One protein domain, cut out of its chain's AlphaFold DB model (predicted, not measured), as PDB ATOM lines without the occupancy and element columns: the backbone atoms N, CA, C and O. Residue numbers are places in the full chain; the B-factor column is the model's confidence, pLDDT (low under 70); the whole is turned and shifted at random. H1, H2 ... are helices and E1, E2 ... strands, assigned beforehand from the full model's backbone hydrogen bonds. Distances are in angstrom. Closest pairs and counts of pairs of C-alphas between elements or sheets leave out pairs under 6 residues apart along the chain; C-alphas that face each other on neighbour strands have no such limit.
ATOM      1  N   VAL A   9       0.194  18.909-163.566       92.00
ATOM      2  CA  VAL A   9      -0.926  18.884-162.636       92.00
ATOM      3  C   VAL A   9      -1.434  20.308-162.525       92.00
ATOM      4  O   VAL A   9      -0.645  21.236-162.328       92.00
ATOM      5  N   HIS A  10      -2.740  20.491-162.659       95.12
ATOM      6  CA  HIS A  10      -3.364  21.768-162.353       95.12
ATOM      7  C   HIS A  10      -3.638  21.825-160.853       95.12
ATOM      8  O   HIS A  10      -4.375  21.008-160.306       95.12
ATOM      9  N   VAL A  11      -2.970  22.765-160.193       95.50
ATOM     10  CA  VAL A  11      -3.047  23.010-158.756       95.50
ATOM     11  C   VAL A  11      -3.870  24.268-158.552       95.50
ATOM     12  O   VAL A  11      -3.507  25.320-159.082       95.50
ATOM     13  N   MET A  12      -4.951  24.175-157.792       95.69
ATOM     14  CA  MET A  12      -5.808  25.310-157.452       95.69
ATOM     15  C   MET A  12      -5.867  25.476-155.946       95.69
ATOM     16  O   MET A  12      -5.944  24.495-155.216       95.69
ATOM     17  N   VAL A  13      -5.832  26.714-155.471       95.75
ATOM     18  CA  VAL A  13      -6.030  27.000-154.051       95.75
ATOM     19  C   VAL A  13      -7.473  26.691-153.646       95.75
ATOM     20  O   VAL A  13      -8.413  27.033-154.364       95.75
ATOM     21  N   ARG A  14      -7.659  26.075-152.476       94.62
ATOM     22  CA  ARG A  14      -8.998  25.839-151.923       94.62
ATOM     23  C   ARG A  14      -9.599  27.130-151.346       94.62
ATOM     24  O   ARG A  14      -8.865  28.007-150.880       94.62
ATOM     25  N   PRO A  15     -10.937  27.272-151.331       93.00
ATOM     26  CA  PRO A  15     -11.584  28.441-150.745       93.00
ATOM     27  C   PRO A  15     -11.199  28.649-149.274       93.00
ATOM     28  O   PRO A  15     -11.198  27.708-148.486       93.00
ATOM     29  N   GLY A  16     -10.908  29.895-148.896       89.50
ATOM     30  CA  GLY A  16     -10.567  30.270-147.515       89.50
ATOM     31  C   GLY A  16      -9.096  30.082-147.129       89.50
ATOM     32  O   GLY A  16      -8.710  30.472-146.028       89.50
ATOM     33  N   VAL A  17      -8.268  29.542-148.023       91.06
ATOM     34  CA  VAL A  17      -6.824  29.402-147.807       91.06
ATOM     35  C   VAL A  17      -6.109  30.729-148.058       91.06
ATOM     36  O   VAL A  17      -6.287  31.381-149.088       91.06
ATOM     37  N   ASP A  18      -5.246  31.111-147.121       89.69
ATOM     38  CA  ASP A  18      -4.401  32.298-147.227       89.69
ATOM     39  C   ASP A  18      -3.050  31.943-147.871       89.69
ATOM     40  O   ASP A  18      -2.101  31.520-147.204       89.69
ATOM     41  N   LEU A  19      -2.953  32.132-149.192       86.12
ATOM     42  CA  LEU A  19      -1.735  31.846-149.966       86.12
ATOM     43  C   LEU A  19      -0.512  32.631-149.490       86.12
ATOM     44  O   LEU A  19       0.615  32.148-149.630       86.12
ATOM     45  N   SER A  20      -0.710  33.824-148.920       86.12
ATOM     46  CA  SER A  20       0.401  34.636-148.425       86.12
ATOM     47  C   SER A  20       1.081  33.961-147.231       86.12
ATOM     48  O   SER A  20       2.312  33.903-147.171       86.12
ATOM     49  N   LYS A  21       0.296  33.324-146.350       86.31
ATOM     50  CA  LYS A  21       0.811  32.506-145.242       86.31
ATOM     51  C   LYS A  21       1.522  31.255-145.739       86.31
ATOM     52  O   LYS A  21       2.581  30.918-145.211       86.31
ATOM     53  N   LEU A  22       1.009  30.617-146.791       84.44
ATOM     54  CA  LEU A  22       1.644  29.433-147.386       84.44
ATOM     55  C   LEU A  22       3.006  29.726-148.034       84.44
ATOM     56  O   LEU A  22       3.816  28.813-148.201       84.44
ATOM     57  N   CYS A  23       3.288  30.985-148.366       83.38
ATOM     58  CA  CYS A  23       4.585  31.414-148.893       83.38
ATOM     59  C   CYS A  23       5.552  31.919-147.807       83.38
ATOM     60  O   CYS A  23       6.707  32.220-148.115       83.38
ATOM     61  N   SER A  24       5.100  32.034-146.555       83.12
ATOM     62  CA  SER A  24       5.886  32.598-145.454       83.12
ATOM     63  C   SER A  24       6.930  31.619-144.890       83.12
ATOM     64  O   SER A  24       6.968  30.435-145.240       83.12
ATOM     65  N   SER A  25       7.804  32.116-144.008       75.88
ATOM     66  CA  SER A  25       8.772  31.289-143.274       75.88
ATOM     67  C   SER A  25       8.106  30.258-142.363       75.88
ATOM     68  O   SER A  25       8.673  29.185-142.177       75.88
ATOM     69  N   ASP A  26       6.902  30.563-141.879       73.81
ATOM     70  CA  ASP A  26       6.138  29.746-140.927       73.81
ATOM     71  C   ASP A  26       5.086  28.887-141.643       73.81
ATOM     72  O   ASP A  26       4.092  28.453-141.060       73.81
ATOM     73  N   SER A  27       5.273  28.691-142.949       78.62
ATOM     74  CA  SER A  27       4.333  27.967-143.789       78.62
ATOM     75  C   SER A  27       4.179  26.511-143.336       78.62
ATOM     76  O   SER A  27       5.188  25.844-143.090       78.62
ATOM     77  N   PRO A  28       2.943  25.973-143.324       73.69
ATOM     78  CA  PRO A  28       2.717  24.542-143.146       73.69
ATOM     79  C   PRO A  28       3.239  23.723-144.337       73.69
ATOM     80  O   PRO A  28       3.322  22.503-144.248       73.69
ATOM     81  N   MET A  29       3.606  24.363-145.455       78.62
ATOM     82  CA  MET A  29       4.244  23.680-146.574       78.62
ATOM     83  C   MET A  29       5.657  23.245-146.190       78.62
ATOM     84  O   MET A  29       6.591  24.053-146.137       78.62
ATOM     85  N   CYS A  30       5.830  21.944-145.985       66.75
ATOM     86  CA  CYS A  30       7.131  21.355-145.718       66.75
ATOM     87  C   CYS A  30       8.062  21.482-146.941       66.75
ATOM     88  O   CYS A  30       7.692  21.210-148.086       66.75
ATOM     89  N   GLY A  31       9.312  21.882-146.693       71.88
ATOM     90  CA  GLY A  31      10.382  21.858-147.693       71.88
ATOM     91  C   GLY A  31      10.403  23.022-148.696       71.88
ATOM     92  O   GLY A  31       9.578  23.937-148.709       71.88
ATOM     93  N   SER A  32      11.433  23.031-149.545       79.69
ATOM     94  CA  SER A  32      11.607  24.039-150.602       79.69
ATOM     95  C   SER A  32      10.591  23.870-151.733       79.69
ATOM     96  O   SER A  32      10.112  24.865-152.268       79.69
ATOM     97  N   ILE A  33      10.217  22.630-152.066       86.00
ATOM     98  CA  ILE A  33       9.296  22.340-153.173       86.00
ATOM     99  C   ILE A  33       7.857  22.746-152.843       86.00
ATOM    100  O   ILE A  33       7.222  23.401-153.666       86.00
ATOM    101  N   GLY A  34       7.363  22.451-151.636       86.06
ATOM    102  CA  GLY A  34       6.025  22.873-151.216       86.06
ATOM    103  C   GLY A  34       5.836  24.392-151.298       86.06
ATOM    104  O   GLY A  34       4.841  24.877-151.837       86.06
ATOM    105  N   ARG A  35       6.847  25.159-150.870       88.00
ATOM    106  CA  ARG A  35       6.849  26.626-150.996       88.00
ATOM    107  C   ARG A  35       6.930  27.111-152.442       88.00
ATOM    108  O   ARG A  35       6.299  28.112-152.772       88.00
ATOM    109  N   LEU A  36       7.657  26.414-153.317       90.75
ATOM    110  CA  LEU A  36       7.671  26.731-154.751       90.75
ATOM    111  C   LEU A  36       6.293  26.527-155.393       90.75
ATOM    112  O   LEU A  36       5.887  27.351-156.208       90.75
ATOM    113  N   ILE A  37       5.565  25.478-155.000       93.06
ATOM    114  CA  ILE A  37       4.189  25.235-155.456       93.06
ATOM    115  C   ILE A  37       3.267  26.354-154.967       93.06
ATOM    116  O   ILE A  37       2.594  26.977-155.783       93.06
ATOM    117  N   ALA A  38       3.288  26.663-153.667       92.75
ATOM    118  CA  ALA A  38       2.474  27.738-153.099       92.75
ATOM    119  C   ALA A  38       2.753  29.089-153.772       92.75
ATOM    120  O   ALA A  38       1.820  29.811-154.122       92.75
ATOM    121  N   LYS A  39       4.030  29.396-154.037       93.06
ATOM    122  CA  LYS A  39       4.422  30.604-154.763       93.06
ATOM    123  C   LYS A  39       3.913  30.608-156.204       93.06
ATOM    124  O   LYS A  39       3.397  31.627-156.641       93.06
ATOM    125  N   ALA A  40       4.027  29.497-156.929       94.88
ATOM    126  CA  ALA A  40       3.513  29.405-158.295       94.88
ATOM    127  C   ALA A  40       1.994  29.636-158.338       94.88
ATOM    128  O   ALA A  40       1.506  30.351-159.208       94.88
ATOM    129  N   VAL A  41       1.259  29.069-157.377       95.88
ATOM    130  CA  VAL A  41      -0.190  29.259-157.239       95.88
ATOM    131  C   VAL A  41      -0.526  30.711-156.882       95.88
ATOM    132  O   VAL A  41      -1.459  31.270-157.453       95.88
ATOM    133  N   LEU A  42       0.240  31.345-155.989       94.69
ATOM    134  CA  LEU A  42       0.088  32.765-155.657       94.69
ATOM    135  C   LEU A  42       0.331  33.663-156.879       94.69
ATOM    136  O   LEU A  42      -0.515  34.494-157.198       94.69
ATOM    137  N   ASP A  43       1.447  33.462-157.583       94.88
ATOM    138  CA  ASP A  43       1.819  34.232-158.776       94.88
ATOM    139  C   ASP A  43       0.791  34.034-159.915       94.88
ATOM    140  O   ASP A  43       0.579  34.929-160.732       94.88
ATOM    141  N   GLY A  44       0.118  32.877-159.954       95.06
ATOM    142  CA  GLY A  44      -0.969  32.557-160.882       95.06
ATOM    143  C   GLY A  44      -2.378  32.900-160.381       95.06
ATOM    144  O   GLY A  44      -3.355  32.372-160.911       95.06
ATOM    145  N   ASN A  45      -2.505  33.778-159.380       94.69
ATOM    146  CA  ASN A  45      -3.781  34.238-158.814       94.69
ATOM    147  C   ASN A  45      -4.691  33.098-158.322       94.69
ATOM    148  O   ASN A  45      -5.890  33.071-158.600       94.69
ATOM    149  N   GLY A  46      -4.118  32.151-157.583       95.19
ATOM    150  CA  GLY A  46      -4.843  31.027-156.994       95.19
ATOM    151  C   GLY A  46      -4.787  29.739-157.807       95.19
ATOM    152  O   GLY A  46      -5.425  28.762-157.424       95.19
ATOM    153  N   GLN A  47      -4.005  29.687-158.886       96.62
ATOM    154  CA  GLN A  47      -3.815  28.459-159.653       96.62
ATOM    155  C   GLN A  47      -2.459  28.386-160.354       96.62
ATOM    156  O   GLN A  47      -1.880  29.406-160.713       96.62
ATOM    157  N   ALA A  48      -1.965  27.175-160.603       96.38
ATOM    158  CA  ALA A  48      -0.754  26.952-161.386       96.38
ATOM    159  C   ALA A  48      -0.756  25.587-162.080       96.38
ATOM    160  O   ALA A  48      -1.337  24.621-161.591       96.38
ATOM    161  N   LEU A  49      -0.039  25.495-163.203       95.44
ATOM    162  CA  LEU A  49       0.378  24.211-163.763       95.44
ATOM    163  C   LEU A  49       1.742  23.838-163.186       95.44
ATOM    164  O   LEU A  49       2.737  24.529-163.408       95.44
ATOM    165  N   VAL A  50       1.782  22.730-162.460       94.06
ATOM    166  CA  VAL A  50       2.962  22.239-161.748       94.06
ATOM    167  C   VAL A  50       3.351  20.884-162.316       94.06
ATOM    168  O   VAL A  50       2.493  20.082-162.664       94.06
ATOM    169  N   ARG A  51       4.647  20.582-162.412       91.31
ATOM    170  CA  ARG A  51       5.065  19.259-162.889       91.31
ATOM    171  C   ARG A  51       4.723  18.193-161.855       91.31
ATOM    172  O   ARG A  51       5.013  18.364-160.673       91.31
ATOM    173  N   LEU A  52       4.249  17.037-162.312       88.81
ATOM    174  CA  LEU A  52       3.922  15.893-161.456       88.81
ATOM    175  C   LEU A  52       5.096  15.470-160.550       88.81
ATOM    176  O   LEU A  52       4.890  15.089-159.402       88.81
ATOM    177  N   LYS A  53       6.343  15.590-161.026       88.50
ATOM    178  CA  LYS A  53       7.533  15.304-160.206       88.50
ATOM    179  C   LYS A  53       7.669  16.231-158.991       88.50
ATOM    180  O   LYS A  53       8.134  15.782-157.952       88.50
ATOM    181  N   ASP A  54       7.268  17.495-159.122       90.31
ATOM    182  CA  ASP A  54       7.376  18.485-158.049       90.31
ATOM    183  C   ASP A  54       6.271  18.214-157.010       90.31
ATOM    184  O   ASP A  54       6.533  18.265-155.812       90.31
ATOM    185  N   ILE A  55       5.082  17.783-157.460       89.94
ATOM    186  CA  ILE A  55       4.036  17.238-156.578       89.94
ATOM    187  C   ILE A  55       4.561  16.027-155.805       89.94
ATOM    188  O   ILE A  55       4.483  16.018-154.584       89.94
ATOM    189  N   ARG A  56       5.163  15.041-156.489       88.44
ATOM    190  CA  ARG A  56       5.727  13.835-155.853       88.44
ATOM    191  C   ARG A  56       6.765  14.166-154.778       88.44
ATOM    192  O   ARG A  56       6.796  13.502-153.752       88.44
ATOM    193  N   MET A  57       7.611  15.166-155.022       88.56
ATOM    194  CA  MET A  57       8.589  15.630-154.036       88.56
ATOM    195  C   MET A  57       7.935  16.350-152.853       88.56
ATOM    196  O   MET A  57       8.458  16.275-151.753       88.56
ATOM    197  N   ALA A  58       6.822  17.057-153.063       88.12
ATOM    198  CA  ALA A  58       6.114  17.759-151.993       88.12
ATOM    199  C   ALA A  58       5.311  16.828-151.069       88.12
ATOM    200  O   ALA A  58       4.974  17.234-149.963       88.12
ATOM    201  N   ILE A  59       5.004  15.605-151.514       88.25
ATOM    202  CA  ILE A  59       4.204  14.612-150.774       88.25
ATOM    203  C   ILE A  59       5.034  13.415-150.289       88.25
ATOM    204  O   ILE A  59       4.495  12.341-150.032       88.25
ATOM    205  N   ASP A  60       6.355  13.564-150.194       85.69
ATOM    206  CA  ASP A  60       7.267  12.501-149.751       85.69
ATOM    207  C   ASP A  60       7.161  12.185-148.245       85.69
ATOM    208  O   ASP A  60       7.709  11.189-147.772       85.69
ATOM    209  N   THR A  61       6.414  13.007-147.506       85.31
ATOM    210  CA  THR A  61       6.122  12.880-146.078       85.31
ATOM    211  C   THR A  61       4.622  13.006-145.817       85.31
ATOM    212  O   THR A  61       3.903  13.661-146.572       85.31
ATOM    213  N   THR A  62       4.145  12.424-144.712       86.88
ATOM    214  CA  THR A  62       2.748  12.571-144.265       86.88
ATOM    215  C   THR A  62       2.359  14.040-144.090       86.88
ATOM    216  O   THR A  62       1.278  14.441-144.513       86.88
ATOM    217  N   ASP A  63       3.253  14.858-143.535       86.75
ATOM    218  CA  ASP A  63       3.012  16.293-143.359       86.75
ATOM    219  C   ASP A  63       2.908  17.015-144.707       86.75
ATOM    220  O   ASP A  63       2.017  17.838-144.896       86.75
ATOM    221  N   GLY A  64       3.753  16.654-145.679       88.25
ATOM    222  CA  GLY A  64       3.677  17.171-147.044       88.25
ATOM    223  C   GLY A  64       2.376  16.795-147.761       88.25
ATOM    224  O   GLY A  64       1.767  17.644-148.415       88.25
ATOM    225  N   VAL A  65       1.906  15.553-147.591       88.88
ATOM    226  CA  VAL A  65       0.592  15.105-148.091       88.88
ATOM    227  C   VAL A  65      -0.526  15.958-147.493       88.88
ATOM    228  O   VAL A  65      -1.318  16.525-148.247       88.88
ATOM    229  N   ASN A  66      -0.575  16.076-146.163       89.31
ATOM    230  CA  ASN A  66      -1.612  16.839-145.465       89.31
ATOM    231  C   ASN A  66      -1.583  18.309-145.889       89.31
ATOM    232  O   ASN A  66      -2.593  18.842-146.331       89.31
ATOM    233  N   ALA A  67      -0.406  18.937-145.873       89.12
ATOM    234  CA  ALA A  67      -0.247  20.327-146.279       89.12
ATOM    235  C   ALA A  67      -0.708  20.566-147.724       89.12
ATOM    236  O   ALA A  67      -1.353  21.578-148.001       89.12
ATOM    237  N   LEU A  68      -0.422  19.649-148.652       90.94
ATOM    238  CA  LEU A  68      -0.852  19.805-150.038       90.94
ATOM    239  C   LEU A  68      -2.376  19.644-150.183       90.94
ATOM    240  O   LEU A  68      -3.008  20.478-150.827       90.94
ATOM    241  N   LEU A  69      -2.967  18.611-149.577       89.69
ATOM    242  CA  LEU A  69      -4.398  18.300-149.718       89.69
ATOM    243  C   LEU A  69      -5.314  19.234-148.910       89.69
ATOM    244  O   LEU A  69      -6.447  19.493-149.320       89.69
ATOM    245  N   ASP A  70      -4.832  19.780-147.795       91.19
ATOM    246  CA  ASP A  70      -5.585  20.749-146.994       91.19
ATOM    247  C   ASP A  70      -5.720  22.091-147.722       91.19
ATOM    248  O   ASP A  70      -6.734  22.777-147.581       91.19
ATOM    249  N   ASN A  71      -4.723  22.450-148.537       93.12
ATOM    250  CA  ASN A  71      -4.614  23.780-149.131       93.12
ATOM    251  C   ASN A  71      -4.934  23.839-150.629       93.12
ATOM    252  O   ASN A  71      -5.314  24.907-151.119       93.12
ATOM    253  N   PHE A  72      -4.797  22.727-151.360       94.06
ATOM    254  CA  PHE A  72      -4.923  22.718-152.815       94.06
ATOM    255  C   PHE A  72      -5.800  21.584-153.350       94.06
ATOM    256  O   PHE A  72      -5.739  20.448-152.888       94.06
ATOM    257  N   ASP A  73      -6.550  21.890-154.407       94.25
ATOM    258  CA  ASP A  73      -7.160  20.899-155.282       94.25
ATOM    259  C   ASP A  73      -6.178  20.548-156.411       94.25
ATOM    260  O   ASP A  73      -5.597  21.424-157.058       94.25
ATOM    261  N   LEU A  74      -5.994  19.248-156.651       93.50
ATOM    262  CA  LEU A  74      -5.094  18.714-157.675       93.50
ATOM    263  C   LEU A  74      -5.923  18.045-158.765       93.50
ATOM    264  O   LEU A  74      -6.577  17.027-158.514       93.50
ATOM    265  N   THR A  75      -5.890  18.590-159.975       92.75
ATOM    266  CA  THR A  75      -6.677  18.086-161.104       92.75
ATOM    267  C   THR A  75      -5.805  17.783-162.313       92.75
ATOM    268  O   THR A  75      -4.728  18.356-162.511       92.75
ATOM    269  N   ASP A  76      -6.271  16.840-163.124       88.88
ATOM    270  CA  ASP A  76      -5.718  16.618-164.449       88.88
ATOM    271  C   ASP A  76      -6.037  17.841-165.331       88.88
ATOM    272  O   ASP A  76      -7.203  18.216-165.466       88.88
ATOM    273  N   PRO A  77      -5.037  18.485-165.949       88.06
ATOM    274  CA  PRO A  77      -5.242  19.734-166.678       88.06
ATOM    275  C   PRO A  77      -6.123  19.589-167.928       88.06
ATOM    276  O   PRO A  77      -6.669  20.588-168.391       88.06
ATOM    277  N   LEU A  78      -6.266  18.383-168.491       86.50
ATOM    278  CA  LEU A  78      -7.047  18.147-169.710       86.50
ATOM    279  C   LEU A  78      -8.513  17.849-169.402       86.50
ATOM    280  O   LEU A  78      -9.407  18.348-170.081       86.50
ATOM    281  N   THR A  79      -8.753  17.011-168.403       85.56
ATOM    282  CA  THR A  79     -10.080  16.507-168.040       85.56
ATOM    283  C   THR A  79     -10.695  17.262-166.871       85.56
ATOM    284  O   THR A  79     -11.882  17.087-166.611       85.56
ATOM    285  N   GLN A  80      -9.897  18.058-166.148       85.56
ATOM    286  CA  GLN A  80     -10.258  18.710-164.883       85.56
ATOM    287  C   GLN A  80     -10.719  17.713-163.806       85.56
ATOM    288  O   GLN A  80     -11.312  18.087-162.796       85.56
ATOM    289  N   SER A  81     -10.436  16.422-164.005       86.19
ATOM    290  CA  SER A  81     -10.787  15.382-163.047       86.19
ATOM    291  C   SER A  81      -9.856  15.471-161.840       86.19
ATOM    292  O   SER A  81      -8.645  15.627-162.031       86.19
ATOM    293  N   PRO A  82     -10.362  15.332-160.604       86.75
ATOM    294  CA  PRO A  82      -9.494  15.317-159.437       86.75
ATOM    295  C   PRO A  82      -8.540  14.118-159.481       86.75
ATOM    296  O   PRO A  82      -8.967  12.972-159.646       86.75
ATOM    297  N   LEU A  83      -7.248  14.369-159.280       82.81
ATOM    298  CA  LEU A  83      -6.219  13.329-159.335       82.81
ATOM    299  C   LEU A  83      -6.326  12.338-158.175       82.81
ATOM    300  O   LEU A  83      -6.005  11.165-158.346       82.81
ATOM    301  N   LEU A  84      -6.844  12.770-157.021       72.38
ATOM    302  CA  LEU A  84      -7.073  11.877-155.884       72.38
ATOM    303  C   LEU A  84      -8.026  10.728-156.254       72.38
ATOM    304  O   LEU A  84      -7.796   9.587-155.878       72.38
ATOM    305  N   PHE A  85      -9.061  11.004-157.053       62.78
ATOM    306  CA  PHE A  85      -9.990   9.971-157.512       62.78
ATOM    307  C   PHE A  85      -9.351   9.002-158.508       62.78
ATOM    308  O   PHE A  85      -9.737   7.837-158.536       62.78
ATOM    309  N   ALA A  86      -8.390   9.458-159.316       61.78
ATOM    310  CA  ALA A  86      -7.618   8.564-160.175       61.78
ATOM    311  C   ALA A  86      -6.752   7.615-159.330       61.78
ATOM    312  O   ALA A  86      -6.753   6.417-159.580       61.78
ATOM    313  N   LEU A  87      -6.112   8.127-158.273       59.03
ATOM    314  CA  LEU A  87      -5.314   7.319-157.343       59.03
ATOM    315  C   LEU A  87      -6.157   6.307-156.548       59.03
ATOM    316  O   LEU A  87      -5.701   5.198-156.304       59.03
ATOM    317  N   LEU A  88      -7.384   6.670-156.154       55.34
ATOM    318  CA  LEU A  88      -8.281   5.789-155.393       55.34
ATOM    319  C   LEU A  88      -8.972   4.715-156.248       55.34
ATOM    320  O   LEU A  88      -9.467   3.739-155.697       55.34
ATOM    321  N   LYS A  89      -9.052   4.897-157.572       52.25
ATOM    322  CA  LYS A  89      -9.647   3.908-158.488       52.25
ATOM    323  C   LYS A  89      -8.731   2.719-158.780       52.25
ATOM    324  O   LYS A  89      -9.240   1.677-159.178       52.25
ATOM    325  N   ASP A  90      -7.426   2.892-158.583       47.00
ATOM    326  CA  ASP A  90      -6.402   1.860-158.786       47.00
ATOM    327  C   ASP A  90      -6.036   1.113-157.477       47.00
ATOM    328  O   ASP A  90      -5.023   0.413-157.437       47.00
ATOM    329  N   LEU A  91      -6.841   1.263-156.409       40.91
ATOM    330  CA  LEU A  91      -6.717   0.556-155.120       40.91
ATOM    331  C   LEU A  91      -7.696  -0.617-154.990       40.91
ATOM    332  O   LEU A  91      -8.864  -0.474-155.418       40.91
TER     333      LEU A  91
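This is residues 9 to 91 of the 91 residues of an uncharacterized protein of Desulfuromonadaceae bacterium GWC2_58_13 (UniProt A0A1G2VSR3). A small antiparallel sheet of three strands has H2 crossing one face over E2 and E1, while H4 runs almost the same way as H2, and H3, set steeply to both, makes a triangle with these two helices. H1 packs on H2, and at the other end of the domain H5 leads away from the edge strand E3 and touches no helix. The printed part has 83 residues, with five named helices and three named strands in the order E1 H1 H2 E2 H3 H4 E3 H5, and the sheet's order is E2, E1, E3. The class is mixed, helices and strands; the whole is compact, with a radius of gyration of the C-alphas of 12.0 A and spans of 36 by 26 by 22 A.

E1, residues 9 to 13, begins at C-alpha 9 (-0.926, 18.884, -162.636) and is 12.9 A long. H1 is residues 19 to 22. H2, residues 31 to 43, is the longest helix at 18.7 A and ends at C-alpha 43 (1.819, 34.232, -158.776). E2, residues 47 to 51, is 13.2 A long, and H3 follows at once with residues 52 to 58. H4, residues 62 to 71, is 14.3 A long, and E3, residues 72 to 75, follows at once. H5, residues 83 to 89, ends at C-alpha 89 (-9.647, 3.908, -158.488).

E1 is the inner strand, antiparallel to E2 with N 11 and O 48 within hydrogen-bond range at 2.8 A, and antiparallel to E3 with N 12 and O 73 at 2.9 A. H2 and H4 on one face of the sheet make two layers. H2 is over E2 and E1 at a height over the sheet of 9.4 A; it runs across the strands, only just, at 61 degrees to E1 on the local plane. E2, H3 and H4, E3 form a split strand-helix-strand unit, two strands running the same way with E1 between them, and its crossover is right-handed. H2 and H4 are close but not clearly touching, C-alphas 34 and 64 being closest at 7.4 A, at a shallow tilt of 9 degrees, the same way. H3 touches H2, closest at C-alphas 58 and 34, 5.2 A, at a steep tilt of 58 degrees, opposite ways. H3 and H4 only just touch, with 3 pairs of C-alphas within 8 A, and only at the corner. H1 touches H2, closest at C-alphas 22 and 38, 6.0 A. H5 only grazes the sheet, with residues 83 to 86. Every O i to N i+4 pair is within hydrogen-bond range in H3 and H5, against 8 of 9 in H2 and 5 of 6 in H4; H1 is too short for such a pair.

The two C-alphas farthest apart, of Ser 25 and Asp 90, are 36.6 A apart. The printed part has no cut and no long link. The mean pLDDT of the printed part is 85.6; residue 30 and residues 85 to 91 are under 70.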